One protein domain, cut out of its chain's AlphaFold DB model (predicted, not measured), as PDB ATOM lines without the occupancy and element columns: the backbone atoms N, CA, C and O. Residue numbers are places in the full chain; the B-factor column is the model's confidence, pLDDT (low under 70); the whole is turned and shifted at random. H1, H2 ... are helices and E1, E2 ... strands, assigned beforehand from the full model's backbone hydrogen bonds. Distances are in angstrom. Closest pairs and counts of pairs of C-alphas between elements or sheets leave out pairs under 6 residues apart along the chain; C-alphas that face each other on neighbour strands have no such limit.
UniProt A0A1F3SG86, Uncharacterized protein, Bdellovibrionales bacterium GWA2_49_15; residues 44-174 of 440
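Overview. This is residues 44 to 174 of the 440 residues of an uncharacterized protein of Bdellovibrionales bacterium GWA2_49_15 (UniProt A0A1F3SG86). Three long helices, H1, H3 and H5, form a crossed bundle: H5 runs along the long axis, H1 and H3 pack on it, and short H4 folds back from H3 onto H1. H6 turns off beyond one end of H5, and residues 85 to 91 stick out. The 131 printed residues hold six named helices and one named strand, in the order H1, H2, E1, H3, H4, H5, H6; the class is mostly helix. The whole is only just compact, close to loose, with radius of gyration of the C-alphas 16.3 A, spanning 57 by 29 by 24 A.

Arrangement. H1, residues 45 to 68, touches H5, residues 138 to 166, at 37 degrees, only just steep, opposite ways; closest are C-alphas 47 and 158, 5.9 A. H3, residues 96 to 112, touches H5 at a shallow 19 degrees, opposite ways; C-alphas 99 and 158 are closest, 7.0 A. H1, with residues 46 to 50 alone, touches H3; C-alphas 46 and 100 are closest, 5.9 A. H4, residues 116 to 124, forms a helical hairpin with H3 and touches H1; C-alphas 57 and 122 are closest, 6.0 A. H2, residues 73 to 76, touches H5; C-alphas 73 and 145 are closest, 5.6 A. E1, residues 92 to 94, pairs with no named strand. H6, residues 168 to 174, is about perpendicular to H5 at 85 degrees. O i to N i+4 pairs are all within hydrogen-bond range in H3, H4 and H5, 18 of 20 in H1 and 1 of 3 in H6, with 3 of 4 i+3 pairs; H2 is too short.

Along the chain. H1 spans 34.9 A from C-alpha 45 at (-52.761, 55.767, 51.865), H3 24.2 A, and H5 42.2 A. H6 ends at (-27.399, 59.222, 42.877).

Size, cuts and confidence. The printed part has no cut. Links H2 to E1 and H4 to H5 are long. Residues 63 to 84 and 127 to 135 are among those under pLDDT 70.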
ATOM      1  N   GLY A  44     -48.148  56.551  53.075       59.94
ATOM      2  CA  GLY A  44     -49.143  57.079  52.141       59.94
ATOM      3  C   GLY A  44     -50.286  56.087  51.935       59.94
ATOM      4  O   GLY A  44     -50.043  54.889  51.816       59.94
ATOM      5  N   LEU A  45     -51.533  56.579  51.911       74.12
ATOM      6  CA  LEU A  45     -52.761  55.767  51.865       74.12
ATOM      7  C   LEU A  45     -52.642  54.546  50.923       74.12
ATOM      8  O   LEU A  45     -53.109  53.459  51.247       74.12
ATOM      9  N   VAL A  46     -51.945  54.724  49.796       81.81
ATOM     10  CA  VAL A  46     -51.694  53.716  48.760       81.81
ATOM     11  C   VAL A  46     -50.761  52.579  49.207       81.81
ATOM     12  O   VAL A  46     -51.091  51.416  48.992       81.81
ATOM     13  N   THR A  47     -49.612  52.843  49.834       80.06
ATOM     14  CA  THR A  47     -48.660  51.777  50.217       80.06
ATOM     15  C   THR A  47     -49.202  50.937  51.369       80.06
ATOM     16  O   THR A  47     -49.112  49.707  51.335       80.06
ATOM     17  N   GLY A  48     -49.907  51.568  52.313       81.81
ATOM     18  CA  GLY A  48     -50.685  50.862  53.332       81.81
ATOM     19  C   GLY A  48     -51.770  49.954  52.733       81.81
ATOM     20  O   GLY A  48     -51.933  48.809  53.167       81.81
ATOM     21  N   GLN A  49     -52.481  50.419  51.697       83.38
ATOM     22  CA  GLN A  49     -53.452  49.598  50.963       83.38
ATOM     23  C   GLN A  49     -52.787  48.417  50.240       83.38
ATOM     24  O   GLN A  49     -53.314  47.303  50.308       83.38
ATOM     25  N   ILE A  50     -51.624  48.626  49.611       83.19
ATOM     26  CA  ILE A  50     -50.841  47.564  48.961       83.19
ATOM     27  C   ILE A  50     -50.455  46.489  49.979       83.19
ATOM     28  O   ILE A  50     -50.759  45.317  49.762       83.19
ATOM     29  N   PHE A  51     -49.865  46.858  51.119       82.69
ATOM     30  CA  PHE A  51     -49.465  45.883  52.143       82.69
ATOM     31  C   PHE A  51     -50.659  45.128  52.735       82.69
ATOM     32  O   PHE A  51     -50.582  43.921  52.973       82.69
ATOM     33  N   SER A  52     -51.796  45.805  52.916       83.81
ATOM     34  CA  SER A  52     -53.048  45.155  53.312       83.81
ATOM     35  C   SER A  52     -53.515  44.131  52.268       83.81
ATOM     36  O   SER A  52     -53.877  43.007  52.629       83.81
ATOM     37  N   LEU A  53     -53.482  44.480  50.977       81.06
ATOM     38  CA  LEU A  53     -53.854  43.572  49.889       81.06
ATOM     39  C   LEU A  53     -52.928  42.350  49.835       81.06
ATOM     40  O   LEU A  53     -53.408  41.217  49.763       81.06
ATOM     41  N   VAL A  54     -51.615  42.568  49.937       80.06
ATOM     42  CA  VAL A  54     -50.616  41.494  49.973       80.06
ATOM     43  C   VAL A  54     -50.873  40.563  51.148       80.06
ATOM     44  O   VAL A  54     -50.915  39.352  50.958       80.06
ATOM     45  N   LYS A  55     -51.107  41.098  52.353       81.31
ATOM     46  CA  LYS A  55     -51.379  40.285  53.546       81.31
ATOM     47  C   LYS A  55     -52.594  39.377  53.353       81.31
ATOM     48  O   LYS A  55     -52.527  38.201  53.704       81.31
ATOM     49  N   LYS A  56     -53.684  39.889  52.771       79.88
ATOM     50  CA  LYS A  56     -54.885  39.086  52.471       79.88
ATOM     51  C   LYS A  56     -54.590  37.968  51.472       79.88
ATOM     52  O   LYS A  56     -55.062  36.847  51.636       79.88
ATOM     53  N   LEU A  57     -53.783  38.255  50.455       75.44
ATOM     54  CA  LEU A  57     -53.488  37.311  49.374       75.44
ATOM     55  C   LEU A  57     -52.337  36.355  49.695       75.44
ATOM     56  O   LEU A  57     -52.271  35.274  49.114       75.44
ATOM     57  N   ALA A  58     -51.492  36.683  50.670       72.75
ATOM     58  CA  ALA A  58     -50.508  35.767  51.232       72.75
ATOM     59  C   ALA A  58     -51.196  34.539  51.841       72.75
ATOM     60  O   ALA A  58     -50.748  33.422  51.604       72.75
ATOM     61  N   VAL A  59     -52.339  34.718  52.517       72.25
ATOM     62  CA  VAL A  59     -53.133  33.594  53.047       72.25
ATOM     63  C   VAL A  59     -53.626  32.684  51.918       72.25
ATOM     64  O   VAL A  59     -53.531  31.460  52.021       72.25
ATOM     65  N   LEU A  60     -54.084  33.273  50.807       70.81
ATOM     66  CA  LEU A  60     -54.499  32.530  49.615       70.81
ATOM     67  C   LEU A  60     -53.330  31.761  48.982       70.81
ATOM     68  O   LEU A  60     -53.462  30.579  48.663       70.81
ATOM     69  N   SER A  61     -52.182  32.423  48.834       71.56
ATOM     70  CA  SER A  61     -50.947  31.843  48.302       71.56
ATOM     71  C   SER A  61     -50.449  30.672  49.161       71.56
ATOM     72  O   SER A  61     -50.145  29.601  48.631       71.56
ATOM     73  N   ASP A  62     -50.436  30.830  50.486       71.69
ATOM     74  CA  ASP A  62     -49.982  29.806  51.430       71.69
ATOM     75  C   ASP A  62     -50.916  28.592  51.449       71.69
ATOM     76  O   ASP A  62     -50.454  27.447  51.409       71.69
ATOM     77  N   ALA A  63     -52.234  28.815  51.473       68.75
ATOM     78  CA  ALA A  63     -53.214  27.734  51.408       68.75
ATOM     79  C   ALA A  63     -53.114  26.961  50.084       68.75
ATOM     80  O   ALA A  63     -53.168  25.727  50.067       68.75
ATOM     81  N   TYR A  64     -52.894  27.678  48.979       67.69
ATOM     82  CA  TYR A  64     -52.667  27.079  47.671       67.69
ATOM     83  C   TYR A  64     -51.394  26.223  47.638       67.69
ATOM     84  O   TYR A  64     -51.427  25.071  47.192       67.69
ATOM     85  N   HIS A  65     -50.279  26.755  48.148       66.25
ATOM     86  CA  HIS A  65     -48.992  26.065  48.144       66.25
ATOM     87  C   HIS A  65     -49.024  24.777  48.979       66.25
ATOM     88  O   HIS A  65     -48.531  23.743  48.526       66.25
ATOM     89  N   LYS A  66     -49.687  24.807  50.145       69.38
ATOM     90  CA  LYS A  66     -49.894  23.619  50.993       69.38
ATOM     91  C   LYS A  66     -50.647  22.498  50.273       69.38
ATOM     92  O   LYS A  66     -50.317  21.332  50.469       69.38
ATOM     93  N   ARG A  67     -51.657  22.830  49.459       66.75
ATOM     94  CA  ARG A  67     -52.544  21.835  48.832       66.75
ATOM     95  C   ARG A  67     -51.970  21.222  47.563       66.75
ATOM     96  O   ARG A  67     -52.122  20.024  47.355       66.75
ATOM     97  N   TYR A  68     -51.366  22.030  46.696       59.34
ATOM     98  CA  TYR A  68     -51.094  21.575  45.334       59.34
ATOM     99  C   TYR A  68     -49.649  21.157  45.060       59.34
ATOM    100  O   TYR A  68     -49.380  20.727  43.944       59.34
ATOM    101  N   GLN A  69     -48.725  21.267  46.029       55.28
ATOM    102  CA  GLN A  69     -47.284  20.982  45.851       55.28
ATOM    103  C   GLN A  69     -46.704  21.520  44.525       55.28
ATOM    104  O   GLN A  69     -45.727  20.995  43.993       55.28
ATOM    105  N   TYR A  70     -47.316  22.562  43.955       49.94
ATOM    106  CA  TYR A  70     -46.812  23.163  42.736       49.94
ATOM    107  C   TYR A  70     -45.558  23.961  43.088       49.94
ATOM    108  O   TYR A  70     -45.499  24.538  44.186       49.94
ATOM    109  N   PRO A  71     -44.589  24.037  42.154       48.03
ATOM    110  CA  PRO A  71     -43.465  24.949  42.280       48.03
ATOM    111  C   PRO A  71     -44.013  26.321  42.668       48.03
ATOM    112  O   PRO A  71     -45.029  26.763  42.114       48.03
ATOM    113  N   SER A  72     -43.457  26.901  43.732       45.16
ATOM    114  CA  SER A  72     -44.130  27.955  44.493       45.16
ATOM    115  C   SER A  72     -44.563  29.092  43.566       45.16
ATOM    116  O   SER A  72     -43.855  29.443  42.623       45.16
ATOM    117  N   LEU A  73     -45.720  29.710  43.822       45.06
ATOM    118  CA  LEU A  73     -46.178  30.889  43.070       45.06
ATOM    119  C   LEU A  73     -45.111  32.010  43.039       45.06
ATOM    120  O   LEU A  73     -45.065  32.801  42.100       45.06
ATOM    121  N   LYS A  74     -44.193  31.994  44.017       42.56
ATOM    122  CA  LYS A  74     -42.994  32.835  44.145       42.56
ATOM    123  C   LYS A  74     -41.893  32.564  43.106       42.56
ATOM    124  O   LYS A  74     -40.953  33.345  43.018       42.56
ATOM    125  N   GLU A  75     -41.951  31.480  42.332       41.97
ATOM    126  CA  GLU A  75     -40.936  31.129  41.321       41.97
ATOM    127  C   GLU A  75     -41.057  31.907  40.015       41.97
ATOM    128  O   GLU A  75     -40.182  31.793  39.163       41.97
ATOM    129  N   ALA A  76     -42.108  32.710  39.836       38.00
ATOM    130  CA  ALA A  76     -42.268  33.480  38.607       38.00
ATOM    131  C   ALA A  76     -41.176  34.553  38.414       38.00
ATOM    132  O   ALA A  76     -41.044  35.060  37.309       38.00
ATOM    133  N   GLY A  77     -40.384  34.894  39.443       42.53
ATOM    134  CA  GLY A  77     -39.264  35.839  39.304       42.53
ATOM    135  C   GLY A  77     -39.692  37.248  38.878       42.53
ATOM    136  O   GLY A  77     -38.867  38.045  38.441       42.53
ATOM    137  N   ILE A  78     -40.987  37.551  38.982       48.75
ATOM    138  CA  ILE A  78     -41.565  38.816  38.557       48.75
ATOM    139  C   ILE A  78     -41.355  39.823  39.694       48.75
ATOM    140  O   ILE A  78     -42.123  39.860  40.650       48.75
ATOM    141  N   LEU A  79     -40.290  40.622  39.594       55.00
ATOM    142  CA  LEU A  79     -40.032  41.754  40.496       55.00
ATOM    143  C   LEU A  79     -41.010  42.920  40.269       55.00
ATOM    144  O   LEU A  79     -41.161  43.759  41.150       55.00
ATOM    145  N   TYR A  80     -41.687  42.960  39.115       64.31
ATOM    146  CA  TYR A  80     -42.555  44.062  38.697       64.31
ATOM    147  C   TYR A  80     -43.823  43.532  38.016       64.31
ATOM    148  O   TYR A  80     -43.707  42.657  37.173       64.31
ATOM    149  N   PRO A  81     -45.023  44.072  38.287       53.09
ATOM    150  CA  PRO A  81     -46.318  43.518  37.858       53.09
ATOM    151  C   PRO A  81     -46.541  43.397  36.334       53.09
ATOM    152  O   PRO A  81     -47.576  42.888  35.900       53.09
ATOM    153  N   TYR A  82     -45.572  43.809  35.514       61.00
ATOM    154  CA  TYR A  82     -45.593  43.731  34.057       61.00
ATOM    155  C   TYR A  82     -44.209  43.345  33.527       61.00
ATOM    156  O   TYR A  82     -43.204  43.498  34.222       61.00
ATOM    157  N   ASN A  83     -44.143  42.918  32.261       61.38
ATOM    158  CA  ASN A  83     -42.888  42.881  31.505       61.38
ATOM    159  C   ASN A  83     -42.415  44.323  31.275       61.38
ATOM    160  O   ASN A  83     -42.619  44.897  30.205       61.38
ATOM    161  N   VAL A  84     -41.856  44.943  32.311       68.88
ATOM    162  CA  VAL A  84     -41.267  46.271  32.212       68.88
ATOM    163  C   VAL A  84     -39.919  46.100  31.531       68.88
ATOM    164  O   VAL A  84     -39.077  45.326  31.982       68.88
ATOM    165  N   ASN A  85     -39.714  46.808  30.426       74.62
ATOM    166  CA  ASN A  85     -38.393  46.918  29.837       74.62
ATOM    167  C   ASN A  85     -37.548  47.829  30.731       74.62
ATOM    168  O   ASN A  85     -37.592  49.040  30.570       74.62
ATOM    169  N   LEU A  86     -36.784  47.254  31.658       83.44
ATOM    170  CA  LEU A  86     -35.934  47.981  32.612       83.44
ATOM    171  C   LEU A  86     -34.645  48.509  31.963       83.44
ATOM    172  O   LEU A  86     -33.613  48.612  32.615       83.44
ATOM    173  N   SER A  87     -34.690  48.822  30.670       86.88
ATOM    174  CA  SER A  87     -33.553  49.366  29.943       86.88
ATOM    175  C   SER A  87     -33.324  50.843  30.270       86.88
ATOM    176  O   SER A  87     -34.262  51.564  30.621       86.88
ATOM    177  N   PRO A  88     -32.106  51.355  30.050       83.56
ATOM    178  CA  PRO A  88     -31.817  52.782  30.180       83.56
ATOM    179  C   PRO A  88     -32.670  53.680  29.266       83.56
ATOM    180  O   PRO A  88     -32.865  54.855  29.558       83.56
ATOM    181  N   GLN A  89     -33.178  53.148  28.148       87.31
ATOM    182  CA  GLN A  89     -34.071  53.852  27.219       87.31
ATOM    183  C   GLN A  89     -35.480  54.041  27.799       87.31
ATOM    184  O   GLN A  89     -36.200  54.950  27.385       87.31
ATOM    185  N   GLN A  90     -35.889  53.159  28.710       87.62
ATOM    186  CA  GLN A  90     -37.224  53.113  29.303       87.62
ATOM    187  C   GLN A  90     -37.114  52.821  30.804       87.62
ATOM    188  O   GLN A  90     -37.592  51.786  31.263       87.62
ATOM    189  N   PRO A  91     -36.483  53.712  31.588       90.06
ATOM    190  CA  PRO A  91     -36.314  53.463  33.008       90.06
ATOM    191  C   PRO A  91     -37.674  53.347  33.696       90.06
ATOM    192  O   PRO A  91     -38.613  54.089  33.382       90.06
ATOM    193  N   LEU A  92     -37.771  52.434  34.657       91.12
ATOM    194  CA  LEU A  92     -38.932  52.331  35.523       91.12
ATOM    195  C   LEU A  92     -38.987  53.573  36.410       91.12
ATOM    196  O   LEU A  92     -38.042  53.879  37.131       91.12
ATOM    197  N   ARG A  93     -40.115  54.278  36.355       92.81
ATOM    198  CA  ARG A  93     -40.398  55.456  37.174       92.81
ATOM    199  C   ARG A  93     -41.518  55.120  38.140       92.81
ATOM    200  O   ARG A  93     -42.681  55.051  37.744       92.81
ATOM    201  N   ILE A  94     -41.166  54.845  39.390       92.06
ATOM    202  CA  ILE A  94     -42.128  54.494  40.431       92.06
ATOM    203  C   ILE A  94     -42.610  55.779  41.094       92.06
ATOM    204  O   ILE A  94     -41.830  56.509  41.699       92.06
ATOM    205  N   THR A  95     -43.909  56.033  40.972       92.69
ATOM    206  CA  THR A  95     -44.621  57.149  41.603       92.69
ATOM    207  C   THR A  95     -45.791  56.609  42.414       92.69
ATOM    208  O   THR A  95     -46.279  55.507  42.147       92.69
ATOM    209  N   VAL A  96     -46.319  57.412  43.340       91.62
ATOM    210  CA  VAL A  96     -47.567  57.086  44.055       91.62
ATOM    211  C   VAL A  96     -48.719  56.823  43.075       91.62
ATOM    212  O   VAL A  96     -49.468  55.865  43.249       91.62
ATOM    213  N   ASN A  97     -48.818  57.610  41.998       91.69
ATOM    214  CA  ASN A  97     -49.848  57.438  40.968       91.69
ATOM    215  C   ASN A  97     -49.709  56.112  40.211       91.69
ATOM    216  O   ASN A  97     -50.714  55.462  39.928       91.69
ATOM    217  N   LEU A  98     -48.478  55.694  39.890       90.31
ATOM    218  CA  LEU A  98     -48.248  54.386  39.278       90.31
ATOM    219  C   LEU A  98     -48.660  53.265  40.236       90.31
ATOM    220  O   LEU A  98     -49.387  52.366  39.827       90.31
ATOM    221  N   LEU A  99     -48.238  53.333  41.502       89.62
ATOM    222  CA  LEU A  99     -48.588  52.338  42.518       89.62
ATOM    223  C   LEU A  99     -50.112  52.213  42.688       89.62
ATOM    224  O   LEU A  99     -50.629  51.098  42.680       89.62
ATOM    225  N   ALA A 100     -50.827  53.340  42.766       89.00
ATOM    226  CA  ALA A 100     -52.286  53.371  42.868       89.00
ATOM    227  C   ALA A 100     -52.961  52.761  41.632       89.00
ATOM    228  O   ALA A 100     -53.815  51.889  41.762       89.00
ATOM    229  N   LYS A 101     -52.519  53.141  40.427       89.50
ATOM    230  CA  LYS A 101     -53.055  52.593  39.174       89.50
ATOM    231  C   LYS A 101     -52.910  51.071  39.110       89.50
ATOM    232  O   LYS A 101     -53.856  50.375  38.752       89.50
ATOM    233  N   VAL A 102     -51.733  50.549  39.453       87.56
ATOM    234  CA  VAL A 102     -51.489  49.101  39.441       87.56
ATOM    235  C   VAL A 102     -52.316  48.397  40.518       87.56
ATOM    236  O   VAL A 102     -52.880  47.334  40.257       87.56
ATOM    237  N   LEU A 103     -52.441  48.989  41.709       88.88
ATOM    238  CA  LEU A 103     -53.311  48.479  42.769       88.88
ATOM    239  C   LEU A 103     -54.773  48.369  42.301       88.88
ATOM    240  O   LEU A 103     -55.404  47.330  42.515       88.88
ATOM    241  N   ASP A 104     -55.295  49.399  41.635       88.62
ATOM    242  CA  ASP A 104     -56.662  49.427  41.105       88.62
ATOM    243  C   ASP A 104     -56.873  48.369  40.011       88.62
ATOM    244  O   ASP A 104     -57.887  47.662  40.005       88.62
ATOM    245  N   GLU A 105     -55.900  48.202  39.108       89.38
ATOM    246  CA  GLU A 105     -55.930  47.169  38.067       89.38
ATOM    247  C   GLU A 105     -55.953  45.757  38.671       89.38
ATOM    248  O   GLU A 105     -56.769  44.925  38.265       89.38
ATOM    249  N   LEU A 106     -55.098  45.474  39.661       86.69
ATOM    250  CA  LEU A 106     -55.055  44.167  40.328       86.69
ATOM    251  C   LEU A 106     -56.320  43.908  41.151       86.69
ATOM    252  O   LEU A 106     -56.859  42.799  41.116       86.69
ATOM    253  N   THR A 107     -56.843  44.930  41.831       87.12
ATOM    254  CA  THR A 107     -58.120  44.846  42.553       87.12
ATOM    255  C   THR A 107     -59.260  44.527  41.588       87.12
ATOM    256  O   THR A 107     -60.016  43.586  41.815       87.12
ATOM    257  N   SER A 108     -59.325  45.215  40.448       89.31
ATOM    258  CA  SER A 108     -60.326  44.955  39.404       89.31
ATOM    259  C   SER A 108     -60.214  43.535  38.835       89.31
ATOM    260  O   SER A 108     -61.226  42.870  38.605       89.31
ATOM    261  N   GLN A 109     -58.993  43.023  38.643       86.75
ATOM    262  CA  GLN A 109     -58.773  41.638  38.215       86.75
ATOM    263  C   GLN A 109     -59.289  40.633  39.251       86.75
ATOM    264  O   GLN A 109     -59.991  39.692  38.871       86.75
ATOM    265  N   ILE A 110     -59.011  40.849  40.541       84.94
ATOM    266  CA  ILE A 110     -59.547  40.044  41.653       84.94
ATOM    267  C   ILE A 110     -61.080  40.053  41.637       84.94
ATOM    268  O   ILE A 110     -61.724  39.009  41.753       84.94
ATOM    269  N   GLU A 111     -61.687  41.220  41.433       85.69
ATOM    270  CA  GLU A 111     -63.141  41.357  41.375       85.69
ATOM    271  C   GLU A 111     -63.761  40.759  40.111       85.69
ATOM    272  O   GLU A 111     -64.946  40.431  40.104       85.69
ATOM    273  N   SER A 112     -62.982  40.549  39.050       86.38
ATOM    274  CA  SER A 112     -63.459  39.923  37.815       86.38
ATOM    275  C   SER A 112     -63.611  38.399  37.907       86.38
ATOM    276  O   SER A 112     -64.291  37.802  37.062       86.38
ATOM    277  N   PHE A 113     -63.032  37.743  38.924       81.62
ATOM    278  CA  PHE A 113     -63.188  36.296  39.100       81.62
ATOM    279  C   PHE A 113     -64.668  35.959  39.312       81.62
ATOM    280  O   PHE A 113     -65.308  36.434  40.252       81.62
ATOM    281  N   LYS A 114     -65.229  35.160  38.394       78.12
ATOM    282  CA  LYS A 114     -66.626  34.692  38.442       78.12
ATOM    283  C   LYS A 114     -66.855  33.618  39.508       78.12
ATOM    284  O   LYS A 114     -67.996  33.369  39.874       78.12
ATOM    285  N   ASP A 115     -65.779  32.993  39.969       72.69
ATOM    286  CA  ASP A 115     -65.802  32.037  41.066       72.69
ATOM    287  C   ASP A 115     -66.002  32.802  42.384       72.69
ATOM    288  O   ASP A 115     -65.131  33.570  42.811       72.69
ATOM    289  N   ILE A 116     -67.199  32.667  42.962       63.78
ATOM    290  CA  ILE A 116     -67.628  33.426  44.144       63.78
ATOM    291  C   ILE A 116     -66.724  33.144  45.347       63.78
ATOM    292  O   ILE A 116     -66.496  34.038  46.164       63.78
ATOM    293  N   ASP A 117     -66.146  31.944  45.393       72.88
ATOM    294  CA  ASP A 117     -65.288  31.494  46.472       72.88
ATOM    295  C   ASP A 117     -63.939  32.217  46.426       72.88
ATOM    296  O   ASP A 117     -63.543  32.839  47.408       72.88
ATOM    297  N   LEU A 118     -63.286  32.278  45.259       69.50
ATOM    298  CA  LEU A 118     -62.021  33.010  45.096       69.50
ATOM    299  C   LEU A 118     -62.162  34.502  45.405       69.50
ATOM    300  O   LEU A 118     -61.295  35.095  46.049       69.50
ATOM    301  N   ARG A 119     -63.270  35.109  44.965       74.31
ATOM    302  CA  ARG A 119     -63.565  36.517  45.252       74.31
ATOM    303  C   ARG A 119     -63.781  36.745  46.749       74.31
ATOM    304  O   ARG A 119     -63.305  37.744  47.286       74.31
ATOM    305  N   SER A 120     -64.494  35.834  47.411       77.25
ATOM    306  CA  SER A 120     -64.725  35.878  48.856       77.25
ATOM    307  C   SER A 120     -63.411  35.751  49.628       77.25
ATOM    308  O   SER A 120     -63.106  36.620  50.443       77.25
ATOM    309  N   TRP A 121     -62.576  34.758  49.295       76.19
ATOM    310  CA  TRP A 121     -61.298  34.511  49.978       76.19
ATOM    311  C   TRP A 121     -60.324  35.676  49.817       76.19
ATOM    312  O   TRP A 121     -59.679  36.086  50.779       76.19
ATOM    313  N   ALA A 122     -60.243  36.265  48.620       71.12
ATOM    314  CA  ALA A 122     -59.400  37.433  48.384       71.12
ATOM    315  C   ALA A 122     -59.844  38.659  49.210       71.12
ATOM    316  O   ALA A 122     -59.009  39.463  49.630       71.12
ATOM    317  N   ARG A 123     -61.152  38.808  49.471       74.69
ATOM    318  CA  ARG A 123     -61.703  39.912  50.276       74.69
ATOM    319  C   ARG A 123     -61.510  39.698  51.775       74.69
ATOM    320  O   ARG A 123     -61.100  40.648  52.458       74.69
ATOM    321  N   SER A 124     -61.818  38.495  52.261       77.81
ATOM    322  CA  SER A 124     -61.743  38.132  53.681       77.81
ATOM    323  C   SER A 124     -60.306  37.910  54.150       77.81
ATOM    324  O   SER A 124     -60.003  38.180  55.307       77.81
ATOM    325  N   GLY A 125     -59.413  37.465  53.261       71.06
ATOM    326  CA  GLY A 125     -58.101  36.954  53.652       71.06
ATOM    327  C   GLY A 125     -58.192  35.614  54.387       71.06
ATOM    328  O   GLY A 125     -57.241  35.227  55.057       71.06
ATOM    329  N   GLU A 126     -59.323  34.916  54.285       74.50
ATOM    330  CA  GLU A 126     -59.558  33.615  54.903       74.50
ATOM    331  C   GLU A 126     -59.847  32.581  53.819       74.50
ATOM    332  O   GLU A 126     -60.690  32.785  52.943       74.50
ATOM    333  N   VAL A 127     -59.144  31.455  53.897       65.69
ATOM    334  CA  VAL A 127     -59.338  30.305  53.016       65.69
ATOM    335  C   VAL A 127     -59.996  29.214  53.867       65.69
ATOM    336  O   VAL A 127     -59.364  28.772  54.829       65.69
ATOM    337  N   PRO A 128     -61.248  28.805  53.580       65.00
ATOM    338  CA  PRO A 128     -61.920  27.732  54.311       65.00
ATOM    339  C   PRO A 128     -61.062  26.464  54.372       65.00
ATOM    340  O   PRO A 128     -60.295  26.178  53.453       65.00
ATOM    341  N   ASP A 129     -61.191  25.686  55.445       63.09
ATOM    342  CA  ASP A 129     -60.453  24.431  55.591       63.09
ATOM    343  C   ASP A 129     -60.950  23.400  54.558       63.09
ATOM    344  O   ASP A 129     -62.023  22.803  54.680       63.09
ATOM    345  N   PHE A 130     -60.205  23.248  53.458       59.44
ATOM    346  CA  PHE A 130     -60.623  22.459  52.303       59.44
ATOM    347  C   PHE A 130     -60.307  20.976  52.472       59.44
ATOM    348  O   PHE A 130     -59.417  20.441  51.814       59.44
ATOM    349  N   THR A 131     -61.103  20.252  53.248       55.44
ATOM    350  CA  THR A 131     -61.126  18.781  53.133       55.44
ATOM    351  C   THR A 131     -61.938  18.305  51.915       55.44
ATOM    352  O   THR A 131     -61.670  17.223  51.403       55.44
ATOM    353  N   ALA A 132     -62.831  19.140  51.353       57.22
ATOM    354  CA  ALA A 132     -63.726  18.776  50.236       57.22
ATOM    355  C   ALA A 132     -63.920  19.866  49.146       57.22
ATOM    356  O   ALA A 132     -64.953  19.913  48.486       57.22
ATOM    357  N   GLY A 133     -62.953  20.773  48.967       57.88
ATOM    358  CA  GLY A 133     -63.091  21.934  48.071       57.88
ATOM    359  C   GLY A 133     -63.167  21.629  46.566       57.88
ATOM    360  O   GLY A 133     -62.667  20.588  46.124       57.88
ATOM    361  N   PRO A 134     -63.729  22.560  45.767       59.69
ATOM    362  CA  PRO A 134     -63.860  22.412  44.322       59.69
ATOM    363  C   PRO A 134     -62.498  22.239  43.640       59.69
ATOM    364  O   PRO A 134     -61.486  22.835  44.023       59.69
ATOM    365  N   THR A 135     -62.456  21.407  42.598       68.88
ATOM    366  CA  THR A 135     -61.263  21.254  41.761       68.88
ATOM    367  C   THR A 135     -61.109  22.502  40.895       68.88
ATOM    368  O   THR A 135     -61.850  22.695  39.931       68.88
ATOM    369  N   LEU A 136     -60.154  23.371  41.232       73.81
ATOM    370  CA  LEU A 136     -59.825  24.524  40.396       73.81
ATOM    371  C   LEU A 136     -59.338  24.045  39.022       73.81
ATOM    372  O   LEU A 136     -58.446  23.201  38.920       73.81
ATOM    373  N   THR A 137     -59.914  24.593  37.953       81.38
ATOM    374  CA  THR A 137     -59.447  24.296  36.592       81.38
ATOM    375  C   THR A 137     -58.035  24.844  36.377       81.38
ATOM    376  O   THR A 137     -57.668  25.872  36.947       81.38
ATOM    377  N   TYR A 138     -57.255  24.221  35.488       80.44
ATOM    378  CA  TYR A 138     -55.901  24.681  35.144       80.44
ATOM    379  C   TYR A 138     -55.840  26.177  34.774       80.44
ATOM    380  O   TYR A 138     -54.925  26.885  35.182       80.44
ATOM    381  N   ASN A 139     -56.841  26.686  34.047       81.62
ATOM    382  CA  ASN A 139     -56.914  28.098  33.663       81.62
ATOM    383  C   ASN A 139     -57.061  29.025  34.884       81.62
ATOM    384  O   ASN A 139     -56.408  30.063  34.970       81.62
ATOM    385  N   VAL A 140     -57.897  28.640  35.851       80.06
ATOM    386  CA  VAL A 140     -58.065  29.395  37.100       80.06
ATOM    387  C   VAL A 140     -56.762  29.388  37.901       80.06
ATOM    388  O   VAL A 140     -56.320  30.448  38.341       80.06
ATOM    389  N   LEU A 141     -56.097  28.231  37.993       77.31
ATOM    390  CA  LEU A 141     -54.792  28.094  38.646       77.31
ATOM    391  C   LEU A 141     -53.719  28.980  38.015       77.31
ATOM    392  O   LEU A 141     -52.982  29.673  38.717       77.31
ATOM    393  N   TYR A 142     -53.649  28.991  36.687       81.19
ATOM    394  CA  TYR A 142     -52.710  29.828  35.952       81.19
ATOM    395  C   TYR A 142     -52.952  31.322  36.218       81.19
ATOM    396  O   TYR A 142     -52.008  32.052  36.515       81.19
ATOM    397  N   LYS A 143     -54.211  31.775  36.191       82.06
ATOM    398  CA  LYS A 143     -54.562  33.176  36.486       82.06
ATOM    399  C   LYS A 143     -54.229  33.579  37.919       82.06
ATOM    400  O   LYS A 143     -53.657  34.643  38.121       82.06
ATOM    401  N   LEU A 144     -54.544  32.725  38.894       78.88
ATOM    402  CA  LEU A 144     -54.169  32.931  40.297       78.88
ATOM    403  C   LEU A 144     -52.654  33.071  40.448       78.88
ATOM    404  O   LEU A 144     -52.187  33.950  41.167       78.88
ATOM    405  N   ARG A 145     -51.883  32.251  39.727       77.75
ATOM    406  CA  ARG A 145     -50.423  32.330  39.741       77.75
ATOM    407  C   ARG A 145     -49.896  33.655  39.216       77.75
ATOM    408  O   ARG A 145     -49.038  34.250  39.860       77.75
ATOM    409  N   VAL A 146     -50.394  34.095  38.063       80.69
ATOM    410  CA  VAL A 146     -50.004  35.384  37.476       80.69
ATOM    411  C   VAL A 146     -50.359  36.520  38.432       80.69
ATOM    412  O   VAL A 146     -49.494  37.323  38.758       80.69
ATOM    413  N   LEU A 147     -51.583  36.523  38.961       82.25
ATOM    414  CA  LEU A 147     -52.055  37.551  39.885       82.25
ATOM    415  C   LEU A 147     -51.182  37.639  41.147       82.25
ATOM    416  O   LEU A 147     -50.712  38.720  41.493       82.25
ATOM    417  N   VAL A 148     -50.918  36.509  41.812       78.50
ATOM    418  CA  VAL A 148     -50.066  36.464  43.014       78.50
ATOM    419  C   VAL A 148     -48.662  36.995  42.716       78.50
ATOM    420  O   VAL A 148     -48.130  37.778  43.501       78.50
ATOM    421  N   ALA A 149     -48.077  36.633  41.570       76.81
ATOM    422  CA  ALA A 149     -46.779  37.160  41.159       76.81
ATOM    423  C   ALA A 149     -46.809  38.686  40.950       76.81
ATOM    424  O   ALA A 149     -45.906  39.382  41.406       76.81
ATOM    425  N   GLN A 150     -47.863  39.221  40.326       82.00
ATOM    426  CA  GLN A 150     -48.020  40.664  40.127       82.00
ATOM    427  C   GLN A 150     -48.164  41.431  41.447       82.00
ATOM    428  O   GLN A 150     -47.593  42.508  41.591       82.00
ATOM    429  N   ILE A 151     -48.877  40.870  42.425       81.88
ATOM    430  CA  ILE A 151     -49.051  41.480  43.752       81.88
ATOM    431  C   ILE A 151     -47.731  41.534  44.518       81.88
ATOM    432  O   ILE A 151     -47.418  42.570  45.095       81.88
ATOM    433  N   TYR A 152     -46.934  40.460  44.492       78.44
ATOM    434  CA  TYR A 152     -45.594  40.487  45.088       78.44
ATOM    435  C   TYR A 152     -44.666  41.478  44.370       78.44
ATOM    436  O   TYR A 152     -43.879  42.158  45.023       78.44
ATOM    437  N   GLY A 153     -44.790  41.618  43.045       79.88
ATOM    438  CA  GLY A 153     -44.092  42.671  42.304       79.88
ATOM    439  C   GLY A 153     -44.513  44.079  42.751       79.88
ATOM    440  O   GLY A 153     -43.666  44.941  42.972       79.88
ATOM    441  N   LEU A 154     -45.815  44.312  42.951       84.88
ATOM    442  CA  LEU A 154     -46.333  45.583  43.469       84.88
ATOM    443  C   LEU A 154     -45.858  45.860  44.906       84.88
ATOM    444  O   LEU A 154     -45.499  46.993  45.217       84.88
ATOM    445  N   GLU A 155     -45.808  44.840  45.766       82.81
ATOM    446  CA  GLU A 155     -45.241  44.944  47.117       82.81
ATOM    447  C   GLU A 155     -43.775  45.379  47.073       82.81
ATOM    448  O   GLU A 155     -43.391  46.323  47.762       82.81
ATOM    449  N   ALA A 156     -42.964  44.727  46.235       80.69
ATOM    450  CA  ALA A 156     -41.553  45.057  46.080       80.69
ATOM    451  C   ALA A 156     -41.361  46.499  45.584       80.69
ATOM    452  O   ALA A 156     -40.512  47.219  46.112       80.69
ATOM    453  N   MET A 157     -42.176  46.951  44.623       85.25
ATOM    454  CA  MET A 157     -42.183  48.346  44.168       85.25
ATOM    455  C   MET A 157     -42.545  49.321  45.291       85.25
ATOM    456  O   MET A 157     -41.882  50.347  45.434       85.25
ATOM    457  N   ALA A 158     -43.574  49.013  46.084       86.31
ATOM    458  CA  ALA A 158     -44.007  49.855  47.193       86.31
ATOM    459  C   ALA A 158     -42.936  49.942  48.290       86.31
ATOM    460  O   ALA A 158     -42.620  51.040  48.738       86.31
ATOM    461  N   LEU A 159     -42.324  48.813  48.669       83.19
ATOM    462  CA  LEU A 159     -41.217  48.776  49.630       83.19
ATOM    463  C   LEU A 159     -40.019  49.594  49.143       83.19
ATOM    464  O   LEU A 159     -39.476  50.389  49.907       83.19
ATOM    465  N   ARG A 160     -39.628  49.437  47.869       86.56
ATOM    466  CA  ARG A 160     -38.550  50.232  47.262       86.56
ATOM    467  C   ARG A 160     -38.881  51.720  47.259       86.56
ATOM    468  O   ARG A 160     -38.036  52.519  47.646       86.56
ATOM    469  N   PHE A 161     -40.097  52.096  46.862       89.44
ATOM    470  CA  PHE A 161     -40.523  53.495  46.821       89.44
ATOM    471  C   PHE A 161     -40.571  54.134  48.213       89.44
ATOM    472  O   PHE A 161     -40.076  55.246  48.378       89.44
ATOM    473  N   GLU A 162     -41.117  53.444  49.218       87.38
ATOM    474  CA  GLU A 162     -41.118  53.918  50.610       87.38
ATOM    475  C   GLU A 162     -39.690  54.086  51.122       87.38
ATOM    476  O   GLU A 162     -39.331  55.165  51.594       87.38
ATOM    477  N   ASN A 163     -38.837  53.070  50.939       85.31
ATOM    478  CA  ASN A 163     -37.434  53.156  51.332       85.31
ATOM    479  C   ASN A 163     -36.720  54.321  50.631       85.31
ATOM    480  O   ASN A 163     -35.976  55.068  51.265       85.31
ATOM    481  N   ALA A 164     -36.985  54.521  49.341       89.88
ATOM    482  CA  ALA A 164     -36.388  55.609  48.589       89.88
ATOM    483  C   ALA A 164     -36.893  56.985  49.032       89.88
ATOM    484  O   ALA A 164     -36.106  57.919  49.145       89.88
ATOM    485  N   SER A 165     -38.181  57.095  49.348       89.31
ATOM    486  CA  SER A 165     -38.795  58.321  49.864       89.31
ATOM    487  C   SER A 165     -38.277  58.672  51.261       89.31
ATOM    488  O   SER A 165     -38.152  59.846  51.603       89.31
ATOM    489  N   CYS A 166     -37.961  57.668  52.081       88.38
ATOM    490  CA  CYS A 166     -37.302  57.840  53.378       88.38
ATOM    491  C   CYS A 166     -35.876  58.381  53.244       88.38
ATOM    492  O   CYS A 166     -35.444  59.189  54.060       88.38
ATOM    493  N   HIS A 167     -35.168  57.956  52.199       90.00
ATOM    494  CA  HIS A 167     -33.777  58.313  51.936       90.00
ATOM    495  C   HIS A 167     -33.652  59.252  50.727       90.00
ATOM    496  O   HIS A 167     -32.654  59.217  50.005       90.00
ATOM    497  N   ALA A 168     -34.664  60.098  50.496       92.62
ATOM    498  CA  ALA A 168     -34.776  60.895  49.276       92.62
ATOM    499  C   ALA A 168     -33.556  61.801  49.056       92.62
ATOM    500  O   ALA A 168     -33.043  61.854  47.946       92.62
ATOM    501  N   ASP A 169     -33.040  62.452  50.104       93.25
ATOM    502  CA  ASP A 169     -31.855  63.321  50.007       93.25
ATOM    503  C   ASP A 169     -30.566  62.556  49.674       93.25
ATOM    504  O   ASP A 169     -29.663  63.079  49.015       93.25
ATOM    505  N   GLU A 170     -30.445  61.316  50.147       91.88
ATOM    506  CA  GLU A 170     -29.300  60.462  49.843       91.88
ATOM    507  C   GLU A 170     -29.387  59.949  48.406       91.88
ATOM    508  O   GLU A 170     -28.442  60.106  47.630       91.88
ATOM    509  N   LEU A 171     -30.546  59.415  48.021       92.25
ATOM    510  CA  LEU A 171     -30.776  58.889  46.682       92.25
ATOM    511  C   LEU A 171     -30.839  59.981  45.615       92.25
ATOM    512  O   LEU A 171     -30.477  59.712  44.473       92.25
ATOM    513  N   ALA A 172     -31.216  61.213  45.949       93.75
ATOM    514  CA  ALA A 172     -31.145  62.340  45.020       93.75
ATOM    515  C   ALA A 172     -29.708  62.582  44.539       93.75
ATOM    516  O   ALA A 172     -29.488  62.914  43.377       93.75
ATOM    517  N   LYS A 173     -28.699  62.324  45.383       93.75
ATOM    518  CA  LYS A 173     -27.281  62.431  44.988       93.75
ATOM    519  C   LYS A 173     -26.906  61.392  43.930       93.75
ATOM    520  O   LYS A 173     -26.026  61.655  43.104       93.75
ATOM    521  N   ASN A 174     -27.596  60.250  43.897       93.12
ATOM    522  CA  ASN A 174     -27.399  59.222  42.877       93.12
ATOM    523  C   ASN A 174     -27.915  59.641  41.493       93.12
ATOM    524  O   ASN A 174     -27.599  58.950  40.530       93.12
TER     525      ASN A 174